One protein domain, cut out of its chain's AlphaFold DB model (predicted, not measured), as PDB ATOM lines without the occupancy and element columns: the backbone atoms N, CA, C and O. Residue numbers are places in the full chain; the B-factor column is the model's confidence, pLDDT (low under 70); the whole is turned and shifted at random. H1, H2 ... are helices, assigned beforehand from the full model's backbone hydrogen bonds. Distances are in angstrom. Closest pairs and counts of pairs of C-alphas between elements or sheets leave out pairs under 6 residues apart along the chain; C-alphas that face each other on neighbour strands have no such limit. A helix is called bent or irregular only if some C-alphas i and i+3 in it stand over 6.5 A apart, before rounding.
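This is residues 6 to 98 of the 182 residues of an uncharacterized protein of Symploca sp. SIO2G7 (UniProt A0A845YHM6). Two loosely made layers of helices lie one over the other: the short H1 and the longer H3 in one, H2 and the first arm of the long bent helix H4 side by side in the other. H3 crosses H4 steeply just past its bend, and the last residues of H4, 88 to 98, stick out as a free arm that lengthens the whole. The printed part has 93 residues with four named helices, H1, H2, H3 and H4 in that order, and no named strand; the class is all helix. It is only just loose, close to compact, with a radius of gyration of the C-alphas of 14.9 A, and its flat outline spans 47 by 34 by 17 A.

H1, residues 12 to 19, touches H2, residues 24 to 35; their closest C-alphas, those of Met 19 and Gln 26, are 4.8 A apart, and they run opposite ways at a steep tilt of 53 degrees. H3, residues 41 to 58, is close to H1 but not clearly touching, with the C-alphas of Trp 16 and Thr 46 closest at 6.6 A, and runs the same way at a shallow tilt of 20 degrees. H2 and H3 are also close but not clearly touching, closest at the C-alphas of Leu 33 and Arg 43, 6.2 A. H4, residues 67 to 98, was assigned as one helix by its hydrogen bonds but is bent, with C-alphas 75 and 78 lying 6.8 A apart; its arms H4a, residues 67 to 75, and H4b, residues 78 to 98, stand at a steep tilt of 41 degrees. H4a is close to H2 but not clearly touching, 7.6 A between the closest C-alphas, those of Ile 30 and Ile 72, and runs the same way at a shallow tilt of 7 degrees. H3 and H4a are near each other. H3, with residues 44 to 51 alone, touches residues 79 to 83 of H4b at a steep tilt of 64 degrees, opposite ways; the closest C-alphas, those of Leu 47 and Tyr 80, are 5.9 A apart. H1 is apart from both arms. In H2, H3, H4a and H4b every O i to N i+4 pair is within hydrogen-bond range; in H1, 2 of 4 are.

H1 begins at C-alpha 12, (-11.356, 31.747, -33.133), and is irregular, with C-alphas 13 and 16 lying 7.1 A apart. From first to last C-alpha H2 measures 16.4 A, H3 25.8 A and H4b 30.0 A. H4b ends at C-alpha 98, (-8.618, 66.440, -36.297).

The two C-alphas farthest apart, those of Gln 7 and Ile 96, are 48.3 A apart. The printed part has no cut. The links from H1 to H2 and from H2 to H3 are tight, and that from H3 to H4 is short; residues 58 to 64 stand free. Confidence is low, under 70, at residues 57 to 68; the mean pLDDT of the printed part is 82.2.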
ATOM      1  N   HIS A   6     -18.392  22.255 -24.124       70.75
ATOM      2  CA  HIS A   6     -17.206  21.387 -24.086       70.75
ATOM      3  C   HIS A   6     -16.976  20.554 -25.361       70.75
ATOM      4  O   HIS A   6     -15.927  19.929 -25.489       70.75
ATOM      5  N   GLN A   7     -17.938  20.539 -26.289       76.12
ATOM      6  CA  GLN A   7     -17.844  19.867 -27.593       76.12
ATOM      7  C   GLN A   7     -17.506  20.855 -28.722       76.12
ATOM      8  O   GLN A   7     -17.424  20.462 -29.885       76.12
ATOM      9  N   LEU A   8     -17.346  22.147 -28.409       79.94
ATOM     10  CA  LEU A   8     -17.054  23.155 -29.422       79.94
ATOM     11  C   LEU A   8     -15.644  22.955 -29.999       79.94
ATOM     12  O   LEU A   8     -14.692  22.782 -29.230       79.94
ATOM     13  N   PRO A   9     -15.479  23.022 -31.336       82.62
ATOM     14  CA  PRO A   9     -14.166  22.928 -31.961       82.62
ATOM     15  C   PRO A   9     -13.280  24.077 -31.487       82.62
ATOM     16  O   PRO A   9     -13.769  25.177 -31.244       82.62
ATOM     17  N   ARG A  10     -11.970  23.845 -31.365       83.25
ATOM     18  CA  ARG A  10     -11.011  24.903 -31.023       83.25
ATOM     19  C   ARG A  10     -10.756  25.776 -32.248       83.25
ATOM     20  O   ARG A  10      -9.969  25.418 -33.118       83.25
ATOM     21  N   SER A  11     -11.458  26.899 -32.321       85.06
ATOM     22  CA  SER A  11     -11.273  27.925 -33.345       85.06
ATOM     23  C   SER A  11     -11.495  29.317 -32.752       85.06
ATOM     24  O   SER A  11     -12.035  29.463 -31.650       85.06
ATOM     25  N   GLN A  12     -11.096  30.351 -33.497       80.75
ATOM     26  CA  GLN A  12     -11.356  31.747 -33.133       80.75
ATOM     27  C   GLN A  12     -12.861  32.054 -33.047       80.75
ATOM     28  O   GLN A  12     -13.296  32.796 -32.173       80.75
ATOM     29  N   GLU A  13     -13.670  31.430 -33.904       82.25
ATOM     30  CA  GLU A  13     -15.125  31.627 -33.971       82.25
ATOM     31  C   GLU A  13     -15.851  31.101 -32.727       82.25
ATOM     32  O   GLU A  13     -16.872  31.644 -32.309       82.25
ATOM     33  N   THR A  14     -15.316  30.050 -32.102       87.12
ATOM     34  CA  THR A  14     -15.886  29.456 -30.885       87.12
ATOM     35  C   THR A  14     -15.239  29.973 -29.608       87.12
ATOM     36  O   THR A  14     -15.717  29.635 -28.524       87.12
ATOM     37  N   LEU A  15     -14.168  30.773 -29.712       85.88
ATOM     38  CA  LEU A  15     -13.397  31.293 -28.579       85.88
ATOM     39  C   LEU A  15     -14.324  31.952 -27.553       85.88
ATOM     40  O   LEU A  15     -14.339  31.556 -26.392       85.88
ATOM     41  N   TRP A  16     -15.182  32.867 -28.014       83.31
ATOM     42  CA  TRP A  16     -16.167  33.562 -27.181       83.31
ATOM     43  C   TRP A  16     -17.068  32.602 -26.392       83.31
ATOM     44  O   TRP A  16     -17.259  32.757 -25.189       83.31
ATOM     45  N   LEU A  17     -17.604  31.577 -27.056       83.38
ATOM     46  CA  LEU A  17     -18.505  30.611 -26.426       83.38
ATOM     47  C   LEU A  17     -17.768  29.704 -25.432       83.38
ATOM     48  O   LEU A  17     -18.345  29.313 -24.419       83.38
ATOM     49  N   ARG A  18     -16.492  29.393 -25.691       87.56
ATOM     50  CA  ARG A  18     -15.644  28.594 -24.794       87.56
ATOM     51  C   ARG A  18     -15.213  29.369 -23.546       87.56
ATOM     52  O   ARG A  18     -15.105  28.751 -22.489       87.56
ATOM     53  N   MET A  19     -15.082  30.699 -23.625       84.00
ATOM     54  CA  MET A  19     -14.850  31.575 -22.459       84.00
ATOM     55  C   MET A  19     -15.999  31.533 -21.442       84.00
ATOM     56  O   MET A  19     -15.767  31.693 -20.246       84.00
ATOM     57  N   LEU A  20     -17.227  31.285 -21.908       80.44
ATOM     58  CA  LEU A  20     -18.422  31.131 -21.067       80.44
ATOM     59  C   LEU A  20     -18.587  29.706 -20.502       80.44
ATOM     60  O   LEU A  20     -19.548  29.429 -19.786       80.44
ATOM     61  N   GLY A  21     -17.689  28.780 -20.862       81.62
ATOM     62  CA  GLY A  21     -17.631  27.435 -20.294       81.62
ATOM     63  C   GLY A  21     -17.082  27.426 -18.867       81.62
ATOM     64  O   GLY A  21     -16.920  28.466 -18.249       81.62
ATOM     65  N   LYS A  22     -16.762  26.242 -18.337       77.94
ATOM     66  CA  LYS A  22     -16.115  26.094 -17.021       77.94
ATOM     67  C   LYS A  22     -14.923  25.142 -17.094       77.94
ATOM     68  O   LYS A  22     -14.856  24.274 -17.972       77.94
ATOM     69  N   GLY A  23     -13.993  25.290 -16.154       83.25
ATOM     70  CA  GLY A  23     -12.825  24.421 -16.010       83.25
ATOM     71  C   GLY A  23     -11.861  24.514 -17.198       83.25
ATOM     72  O   GLY A  23     -11.584  25.594 -17.708       83.25
ATOM     73  N   LYS A  24     -11.360  23.367 -17.675       84.25
ATOM     74  CA  LYS A  24     -10.278  23.308 -18.680       84.25
ATOM     75  C   LYS A  24     -10.600  23.998 -20.010       84.25
ATOM     76  O   LYS A  24      -9.696  24.513 -20.656       84.25
ATOM     77  N   VAL A  25     -11.866  23.984 -20.433       86.31
ATOM     78  CA  VAL A  25     -12.291  24.599 -21.706       86.31
ATOM     79  C   VAL A  25     -12.194  26.121 -21.631       86.31
ATOM     80  O   VAL A  25     -11.760  26.754 -22.589       86.31
ATOM     81  N   GLN A  26     -12.553  26.686 -20.477       84.69
ATOM     82  CA  GLN A  26     -12.460  28.115 -20.207       84.69
ATOM     83  C   GLN A  26     -11.002  28.548 -20.054       84.69
ATOM     84  O   GLN A  26     -10.602  29.510 -20.696       84.69
ATOM     85  N   GLN A  27     -10.188  27.800 -19.301       84.44
ATOM     86  CA  GLN A  27      -8.755  28.088 -19.157       84.44
ATOM     87  C   GLN A  27      -8.039  28.125 -20.512       84.44
ATOM     88  O   GLN A  27      -7.360  29.096 -20.815       84.44
ATOM     89  N   GLN A  28      -8.289  27.138 -21.378       88.19
ATOM     90  CA  GLN A  28      -7.725  27.115 -22.733       88.19
ATOM     91  C   GLN A  28      -8.191  28.297 -23.587       88.19
ATOM     92  O   GLN A  28      -7.407  28.842 -24.354       88.19
ATOM     93  N   ALA A  29      -9.455  28.709 -23.460       89.19
ATOM     94  CA  ALA A  29      -9.956  29.875 -24.178       89.19
ATOM     95  C   ALA A  29      -9.325  31.185 -23.663       89.19
ATOM     96  O   ALA A  29      -9.052  32.074 -24.468       89.19
ATOM     97  N   ILE A  30      -9.046  31.289 -22.355       88.06
ATOM     98  CA  ILE A  30      -8.322  32.427 -21.772       88.06
ATOM     99  C   ILE A  30      -6.881  32.448 -22.295       88.06
ATOM    100  O   ILE A  30      -6.436  33.492 -22.760       88.06
ATOM    101  N   ASP A  31      -6.187  31.305 -22.293       89.94
ATOM    102  CA  ASP A  31      -4.820  31.180 -22.824       89.94
ATOM    103  C   ASP A  31      -4.762  31.580 -24.312       89.94
ATOM    104  O   ASP A  31      -3.871  32.308 -24.744       89.94
ATOM    105  N   GLU A  32      -5.743  31.135 -25.107       90.69
ATOM    106  CA  GLU A  32      -5.865  31.502 -26.521       90.69
ATOM    107  C   GLU A  32      -6.106  33.007 -26.705       90.69
ATOM    108  O   GLU A  32      -5.498  33.611 -27.586       90.69
ATOM    109  N   LEU A  33      -6.961  33.623 -25.880       89.50
ATOM    110  CA  LEU A  33      -7.228  35.065 -25.904       89.50
ATOM    111  C   LEU A  33      -5.985  35.880 -25.510       89.50
ATOM    112  O   LEU A  33      -5.688  36.889 -26.150       89.50
ATOM    113  N   GLU A  34      -5.256  35.431 -24.488       88.81
ATOM    114  CA  GLU A  34      -3.997  36.024 -24.026       88.81
ATOM    115  C   GLU A  34      -2.895  35.944 -25.085       88.81
ATOM    116  O   GLU A  34      -2.116  36.889 -25.224       88.81
ATOM    117  N   ALA A  35      -2.868  34.863 -25.868       90.75
ATOM    118  CA  ALA A  35      -1.922  34.668 -26.962       90.75
ATOM    119  C   ALA A  35      -2.251  35.488 -28.226       90.75
ATOM    120  O   ALA A  35      -1.401  35.602 -29.114       90.75
ATOM    121  N   LEU A  36      -3.460  36.056 -28.349       90.12
ATOM    122  CA  LEU A  36      -3.799  36.906 -29.495       90.12
ATOM    123  C   LEU A  36      -3.004  38.221 -29.467       90.12
ATOM    124  O   LEU A  36      -2.839  38.800 -28.397       90.12
ATOM    125  N   PRO A  37      -2.598  38.765 -30.628       88.12
ATOM    126  CA  PRO A  37      -1.996  40.095 -30.703       88.12
ATOM    127  C   PRO A  37      -2.883  41.180 -30.081       88.12
ATOM    128  O   PRO A  37      -4.110  41.123 -30.191       88.12
ATOM    129  N   GLU A  38      -2.269  42.199 -29.481       80.38
ATOM    130  CA  GLU A  38      -2.979  43.320 -28.840       80.38
ATOM    131  C   GLU A  38      -3.873  44.088 -29.818       80.38
ATOM    132  O   GLU A  38      -4.984  44.476 -29.479       80.38
ATOM    133  N   ASN A  39      -3.435  44.216 -31.071       80.56
ATOM    134  CA  ASN A  39      -4.182  44.868 -32.143       80.56
ATOM    135  C   ASN A  39      -5.263  43.976 -32.785       80.56
ATOM    136  O   ASN A  39      -5.890  44.385 -33.765       80.56
ATOM    137  N   ASN A  40      -5.476  42.751 -32.293       87.06
ATOM    138  CA  ASN A  40      -6.453  41.843 -32.875       87.06
ATOM    139  C   ASN A  40      -7.890  42.290 -32.519       87.06
ATOM    140  O   ASN A  40      -8.249  42.299 -31.337       87.06
ATOM    141  N   PRO A  41      -8.765  42.568 -33.508       85.56
ATOM    142  CA  PRO A  41     -10.136  43.004 -33.239       85.56
ATOM    143  C   PRO A  41     -10.946  42.006 -32.407       85.56
ATOM    144  O   PRO A  41     -11.794  42.408 -31.612       85.56
ATOM    145  N   LEU A  42     -10.701  40.701 -32.565       87.56
ATOM    146  CA  LEU A  42     -11.369  39.663 -31.783       87.56
ATOM    147  C   LEU A  42     -10.981  39.747 -30.303       87.56
ATOM    148  O   LEU A  42     -11.853  39.568 -29.453       87.56
ATOM    149  N   ARG A  43      -9.715  40.065 -29.992       88.56
ATOM    150  CA  ARG A  43      -9.229  40.229 -28.615       88.56
ATOM    151  C   ARG A  43      -9.938  41.394 -27.929       88.56
ATOM    152  O   ARG A  43     -10.600  41.174 -26.917       88.56
ATOM    153  N   SER A  44      -9.896  42.586 -28.526       85.94
ATOM    154  CA  SER A  44     -10.557  43.781 -27.974       85.94
ATOM    155  C   SER A  44     -12.079  43.590 -27.852       85.94
ATOM    156  O   SER A  44     -12.668  43.828 -26.793       85.94
ATOM    157  N   ASN A  45     -12.737  43.037 -28.883       86.75
ATOM    158  CA  ASN A  45     -14.175  42.747 -28.834       86.75
ATOM    159  C   ASN A  45     -14.543  41.769 -27.709       86.75
ATOM    160  O   ASN A  45     -15.521  42.003 -26.996       86.75
ATOM    161  N   THR A  46     -13.762  40.702 -27.535       87.00
ATOM    162  CA  THR A  46     -13.971  39.700 -26.483       87.00
ATOM    163  C   THR A  46     -13.782  40.309 -25.095       87.00
ATOM    164  O   THR A  46     -14.654  40.157 -24.241       87.00
ATOM    165  N   LEU A  47     -12.703  41.069 -24.876       86.75
ATOM    166  CA  LEU A  47     -12.443  41.744 -23.599       86.75
ATOM    167  C   LEU A  47     -13.568  42.720 -23.231       86.75
ATOM    168  O   LEU A  47     -14.072  42.695 -22.105       86.75
ATOM    169  N   ARG A  48     -14.034  43.524 -24.194       85.31
ATOM    170  CA  ARG A  48     -15.155  44.454 -24.001       85.31
ATOM    171  C   ARG A  48     -16.447  43.733 -23.618       85.31
ATOM    172  O   ARG A  48     -17.158  44.178 -22.716       85.31
ATOM    173  N   LEU A  49     -16.772  42.637 -24.302       84.81
ATOM    174  CA  LEU A  49     -17.986  41.871 -24.027       84.81
ATOM    175  C   LEU A  49     -17.927  41.176 -22.656       84.81
ATOM    176  O   LEU A  49     -18.931  41.191 -21.946       84.81
ATOM    177  N   LEU A  50     -16.771  40.636 -22.248       81.62
ATOM    178  CA  LEU A  50     -16.586  40.034 -20.917       81.62
ATOM    179  C   LEU A  50     -16.737  41.068 -19.805       81.62
ATOM    180  O   LEU A  50     -17.442  40.822 -18.826       81.62
ATOM    181  N   TYR A  51     -16.139  42.247 -19.982       81.38
ATOM    182  CA  TYR A  51     -16.284  43.344 -19.032       81.38
ATOM    183  C   TYR A  51     -17.752  43.771 -18.875       81.38
ATOM    184  O   TYR A  51     -18.249  43.910 -17.756       81.38
ATOM    185  N   ASN A  52     -18.476  43.914 -19.988       82.25
ATOM    186  CA  ASN A  52     -19.894  44.279 -19.978       82.25
ATOM    187  C   ASN A  52     -20.773  43.205 -19.335       82.25
ATOM    188  O   ASN A  52     -21.642  43.526 -18.523       82.25
ATOM    189  N   LEU A  53     -20.564  41.933 -19.687       78.62
ATOM    190  CA  LEU A  53     -21.290  40.813 -19.091       78.62
ATOM    191  C   LEU A  53     -21.100  40.817 -17.574       78.62
ATOM    192  O   LEU A  53     -22.068  40.760 -16.821       78.62
ATOM    193  N   ARG A  54     -19.859  40.985 -17.128       72.62
ATOM    194  CA  ARG A  54     -19.526  40.973 -15.714       72.62
ATOM    195  C   ARG A  54     -20.078  42.169 -14.948       72.62
ATOM    196  O   ARG A  54     -20.654  41.970 -13.886       72.62
ATOM    197  N   ARG A  55     -19.980  43.387 -15.486       73.94
ATOM    198  CA  ARG A  55     -20.626  44.575 -14.898       73.94
ATOM    199  C   ARG A  55     -22.119  44.337 -14.669       73.94
ATOM    200  O   ARG A  55     -22.645  44.745 -13.641       73.94
ATOM    201  N   ASN A  56     -22.795  43.651 -15.590       74.56
ATOM    202  CA  ASN A  56     -24.208  43.301 -15.432       74.56
ATOM    203  C   ASN A  56     -24.455  42.218 -14.366       74.56
ATOM    204  O   ASN A  56     -25.509  42.239 -13.731       74.56
ATOM    205  N   LEU A  57     -23.518  41.288 -14.168       68.69
ATOM    206  CA  LEU A  57     -23.606  40.235 -13.149       68.69
ATOM    207  C   LEU A  57     -23.283  40.761 -11.738       68.69
ATOM    208  O   LEU A  57     -24.013  40.462 -10.801       68.69
ATOM    209  N   GLU A  58     -22.274  41.622 -11.586       64.75
ATOM    210  CA  GLU A  58     -21.911  42.249 -10.300       64.75
ATOM    211  C   GLU A  58     -23.024  43.160  -9.756       64.75
ATOM    212  O   GLU A  58     -23.278  43.194  -8.553       64.75
ATOM    213  N   VAL A  59     -23.748  43.856 -10.640       62.59
ATOM    214  CA  VAL A  59     -24.908  44.689 -10.271       62.59
ATOM    215  C   VAL A  59     -26.049  43.856  -9.664       62.59
ATOM    216  O   VAL A  59     -26.857  44.394  -8.909       62.59
ATOM    217  N   ARG A  60     -26.107  42.544  -9.934       58.84
ATOM    218  CA  ARG A  60     -27.151  41.641  -9.422       58.84
ATOM    219  C   ARG A  60     -26.876  41.079  -8.017       58.84
ATOM    220  O   ARG A  60     -27.706  40.327  -7.526       58.84
ATOM    221  N   GLN A  61     -25.804  41.506  -7.334       52.56
ATOM    222  CA  GLN A  61     -25.491  41.128  -5.940       52.56
ATOM    223  C   GLN A  61     -25.410  39.605  -5.680       52.56
ATOM    224  O   GLN A  61     -25.765  39.144  -4.595       52.56
ATOM    225  N   ASP A  62     -24.886  38.811  -6.618       56.47
ATOM    226  CA  ASP A  62     -24.513  37.426  -6.301       56.47
ATOM    227  C   ASP A  62     -23.234  37.432  -5.448       56.47
ATOM    228  O   ASP A  62     -22.139  37.743  -5.922       56.47
ATOM    229  N   LYS A  63     -23.381  37.157  -4.147       55.50
ATOM    230  CA  LYS A  63     -22.277  37.138  -3.168       55.50
ATOM    231  C   LYS A  63     -21.323  35.950  -3.333       55.50
ATOM    232  O   LYS A  63     -20.261  35.960  -2.715       55.50
ATOM    233  N   ASP A  64     -21.645  35.004  -4.208       58.25
ATOM    234  CA  ASP A  64     -20.886  33.777  -4.427       58.25
ATOM    235  C   ASP A  64     -20.377  33.699  -5.872       58.25
ATOM    236  O   ASP A  64     -20.776  32.837  -6.650       58.25
ATOM    237  N   LEU A  65     -19.478  34.619  -6.245       63.75
ATOM    238  CA  LEU A  65     -18.707  34.470  -7.484       63.75
ATOM    239  C   LEU A  65     -17.938  33.149  -7.430       63.75
ATOM    240  O   LEU A  65     -17.145  32.922  -6.504       63.75
ATOM    241  N   GLU A  66     -18.157  32.299  -8.430       69.38
ATOM    242  CA  GLU A  66     -17.488  31.010  -8.523       69.38
ATOM    243  C   GLU A  66     -15.966  31.200  -8.674       69.38
ATOM    244  O   GLU A  66     -15.478  32.237  -9.130       69.38
ATOM    245  N   GLU A  67     -15.176  30.192  -8.297       67.69
ATOM    246  CA  GLU A  67     -13.710  30.229  -8.441       67.69
ATOM    247  C   GLU A  67     -13.263  30.493  -9.887       67.69
ATOM    248  O   GLU A  67     -12.325  31.259 -10.112       67.69
ATOM    249  N   GLY A  68     -13.982  29.928 -10.864       66.38
ATOM    250  CA  GLY A  68     -13.733  30.174 -12.286       66.38
ATOM    251  C   GLY A  68     -13.990  31.627 -12.691       66.38
ATOM    252  O   GLY A  68     -13.215  32.197 -13.458       66.38
ATOM    253  N   ASP A  69     -15.010  32.268 -12.109       71.25
ATOM    254  CA  ASP A  69     -15.275  33.682 -12.363       71.25
ATOM    255  C   ASP A  69     -14.119  34.530 -11.845       71.25
ATOM    256  O   ASP A  69     -13.635  35.375 -12.593       71.25
ATOM    257  N   LYS A  70     -13.625  34.253 -10.625       72.75
ATOM    258  CA  LYS A  70     -12.468  34.924  -9.992       72.75
ATOM    259  C   LYS A  70     -11.180  34.797 -10.808       72.75
ATOM    260  O   LYS A  70     -10.436  35.772 -10.914       72.75
ATOM    261  N   GLU A  71     -10.921  33.634 -11.401       75.38
ATOM    262  CA  GLU A  71      -9.753  33.410 -12.261       75.38
ATOM    263  C   GLU A  71      -9.791  34.317 -13.502       75.38
ATOM    264  O   GLU A  71      -8.813  35.012 -13.794       75.38
ATOM    265  N   ILE A  72     -10.947  34.405 -14.172       76.00
ATOM    266  CA  ILE A  72     -11.150  35.300 -15.323       76.00
ATOM    267  C   ILE A  72     -10.876  36.757 -14.940       76.00
ATOM    268  O   ILE A  72     -10.259  37.492 -15.710       76.00
ATOM    269  N   ILE A  73     -11.316  37.185 -13.750       75.75
ATOM    270  CA  ILE A  73     -11.090  38.549 -13.245       75.75
ATOM    271  C   ILE A  73      -9.608  38.871 -13.225       75.75
ATOM    272  O   ILE A  73      -9.194  39.885 -13.781       75.75
ATOM    273  N   MET A  74      -8.836  38.029 -12.544       78.88
ATOM    274  CA  MET A  74      -7.430  38.300 -12.280       78.88
ATOM    275  C   MET A  74      -6.622  38.297 -13.575       78.88
ATOM    276  O   MET A  74      -5.754  39.147 -13.748       78.88
ATOM    277  N   ARG A  75      -6.950  37.388 -14.499       83.69
ATOM    278  CA  ARG A  75      -6.234  37.235 -15.768       83.69
ATOM    279  C   ARG A  75      -6.589  38.302 -16.801       83.69
ATOM    280  O   ARG A  75      -5.707  38.829 -17.469       83.69
ATOM    281  N   LEU A  76      -7.868  38.667 -16.920       82.50
ATOM    282  CA  LEU A  76      -8.327  39.566 -17.985       82.50
ATOM    283  C   LEU A  76      -8.405  41.041 -17.586       82.50
ATOM    284  O   LEU A  76      -8.422  41.895 -18.474       82.50
ATOM    285  N   ALA A  77      -8.458  41.372 -16.291       82.62
ATOM    286  CA  ALA A  77      -8.504  42.772 -15.857       82.62
ATOM    287  C   ALA A  77      -7.305  43.603 -16.358       82.62
ATOM    288  O   ALA A  77      -7.555  44.693 -16.879       82.62
ATOM    289  N   PRO A  78      -6.048  43.115 -16.298       87.00
ATOM    290  CA  PRO A  78      -4.907  43.845 -16.851       87.00
ATOM    291  C   PRO A  78      -5.030  44.059 -18.365       87.00
ATOM    292  O   PRO A  78      -4.769  45.151 -18.860       87.00
ATOM    293  N   LEU A  79      -5.510  43.049 -19.101       86.31
ATOM    294  CA  LEU A  79      -5.674  43.138 -20.555       86.31
ATOM    295  C   LEU A  79      -6.725  44.176 -20.952       86.31
ATOM    296  O   LEU A  79      -6.539  44.908 -21.917       86.31
ATOM    297  N   TYR A  80      -7.827  44.249 -20.202       83.75
ATOM    298  CA  TYR A  80      -8.856  45.262 -20.415       83.75
ATOM    299  C   TYR A  80      -8.348  46.674 -20.101       83.75
ATOM    300  O   TYR A  80      -8.660  47.616 -20.827       83.75
ATOM    301  N   GLN A  81      -7.576  46.834 -19.021       85.69
ATOM    302  CA  GLN A  81      -6.972  48.122 -18.672       85.69
ATOM    303  C   GLN A  81      -6.044  48.609 -19.784       85.69
ATOM    304  O   GLN A  81      -6.196  49.739 -20.240       85.69
ATOM    305  N   GLN A  82      -5.182  47.726 -20.284       87.62
ATOM    306  CA  GLN A  82      -4.266  48.026 -21.377       87.62
ATOM    307  C   GLN A  82      -4.997  48.379 -22.686       87.62
ATOM    308  O   GLN A  82      -4.685  49.392 -23.308       87.62
ATOM    309  N   ASP A  83      -6.010  47.597 -23.086       86.56
ATOM    310  CA  ASP A  83      -6.823  47.873 -24.287       86.56
ATOM    311  C   ASP A  83      -7.510  49.247 -24.195       86.56
ATOM    312  O   ASP A  83      -7.528  50.026 -25.150       86.56
ATOM    313  N   ARG A  84      -8.022  49.591 -23.007       86.44
ATOM    314  CA  ARG A  84      -8.652  50.887 -22.748       86.44
ATOM    315  C   ARG A  84      -7.651  52.040 -22.796       86.44
ATOM    316  O   ARG A  84      -7.985  53.085 -23.350       86.44
ATOM    317  N   GLU A  85      -6.472  51.889 -22.204       90.25
ATOM    318  CA  GLU A  85      -5.416  52.910 -22.250       90.25
ATOM    319  C   GLU A  85      -4.981  53.187 -23.689       90.25
ATOM    320  O   GLU A  85      -4.938  54.344 -24.104       90.25
ATOM    321  N   GLN A  86      -4.777  52.137 -24.482       87.94
ATOM    322  CA  GLN A  86      -4.451  52.264 -25.898       87.94
ATOM    323  C   GLN A  86      -5.564  52.979 -26.677       87.94
ATOM    324  O   GLN A  86      -5.295  53.902 -27.446       87.94
ATOM    325  N   ALA A  87      -6.827  52.616 -26.437       88.56
ATOM    326  CA  ALA A  87      -7.966  53.276 -27.070       88.56
ATOM    327  C   ALA A  87      -8.071  54.768 -26.696       88.56
ATOM    328  O   ALA A  87      -8.446  55.585 -27.541       88.56
ATOM    329  N   ILE A  88      -7.729  55.134 -25.454       92.88
ATOM    330  CA  ILE A  88      -7.668  56.534 -25.008       92.88
ATOM    331  C   ILE A  88      -6.552  57.271 -25.747       92.88
ATOM    332  O   ILE A  88      -6.821  58.315 -26.335       92.88
ATOM    333  N   LEU A  89      -5.340  56.713 -25.784       93.81
ATOM    334  CA  LEU A  89      -4.195  57.320 -26.470       93.81
ATOM    335  C   LEU A  89      -4.476  57.542 -27.960       93.81
ATOM    336  O   LEU A  89      -4.227  58.624 -28.492       93.81
ATOM    337  N   GLU A  90      -5.045  56.547 -28.640       92.50
ATOM    338  CA  GLU A  90      -5.445  56.686 -30.039       92.50
ATOM    339  C   GLU A  90      -6.550  57.730 -30.221       92.50
ATOM    340  O   GLU A  90      -6.517  58.504 -31.180       92.50
ATOM    341  N   GLY A  91      -7.525  57.768 -29.312       95.88
ATOM    342  CA  GLY A  91      -8.594  58.760 -29.315       95.88
ATOM    343  C   GLY A  91      -8.065  60.185 -29.152       95.88
ATOM    344  O   GLY A  91      -8.453  61.070 -29.914       95.88
ATOM    345  N   GLU A  92      -7.139  60.400 -28.218       97.19
ATOM    346  CA  GLU A  92      -6.477  61.686 -27.990       97.19
ATOM    347  C   GLU A  92      -5.658  62.117 -29.206       97.19
ATOM    348  O   GLU A  92      -5.819  63.237 -29.690       97.19
ATOM    349  N   GLN A  93      -4.839  61.219 -29.762       96.25
ATOM    350  CA  GLN A  93      -4.046  61.515 -30.957       96.25
ATOM    351  C   GLN A  93      -4.929  61.884 -32.151       96.25
ATOM    352  O   GLN A  93      -4.676  62.892 -32.817       96.25
ATOM    353  N   ARG A  94      -5.990  61.108 -32.411       96.75
ATOM    354  CA  ARG A  94      -6.948  61.406 -33.486       96.75
ATOM    355  C   ARG A  94      -7.668  62.727 -33.231       96.75
ATOM    356  O   ARG A  94      -7.808  63.517 -34.158       96.75
ATOM    357  N   GLY A  95      -8.083  62.986 -31.992       97.94
ATOM    358  CA  GLY A  95      -8.748  64.229 -31.603       97.94
ATOM    359  C   GLY A  95      -7.864  65.457 -31.818       97.94
ATOM    360  O   GLY A  95      -8.316  66.440 -32.402       97.94
ATOM    361  N   ILE A  96      -6.588  65.385 -31.429       98.06
ATOM    362  CA  ILE A  96      -5.608  66.457 -31.652       98.06
ATOM    363  C   ILE A  96      -5.394  66.686 -33.149       98.06
ATOM    364  O   ILE A  96      -5.470  67.824 -33.610       98.06
ATOM    365  N   GLN A  97      -5.164  65.622 -33.925       97.44
ATOM    366  CA  GLN A  97      -4.958  65.737 -35.371       97.44
ATOM    367  C   GLN A  97      -6.171  66.358 -36.072       97.44
ATOM    368  O   GLN A  97      -6.012  67.288 -36.862       97.44
ATOM    369  N   GLN A  98      -7.379  65.891 -35.747       96.56
ATOM    370  CA  GLN A  98      -8.618  66.440 -36.297       96.56
ATOM    371  C   GLN A  98      -8.819  67.900 -35.886       96.56
ATOM    372  O   GLN A  98      -9.151  68.724 -36.734       96.56
TER     373      GLN A  98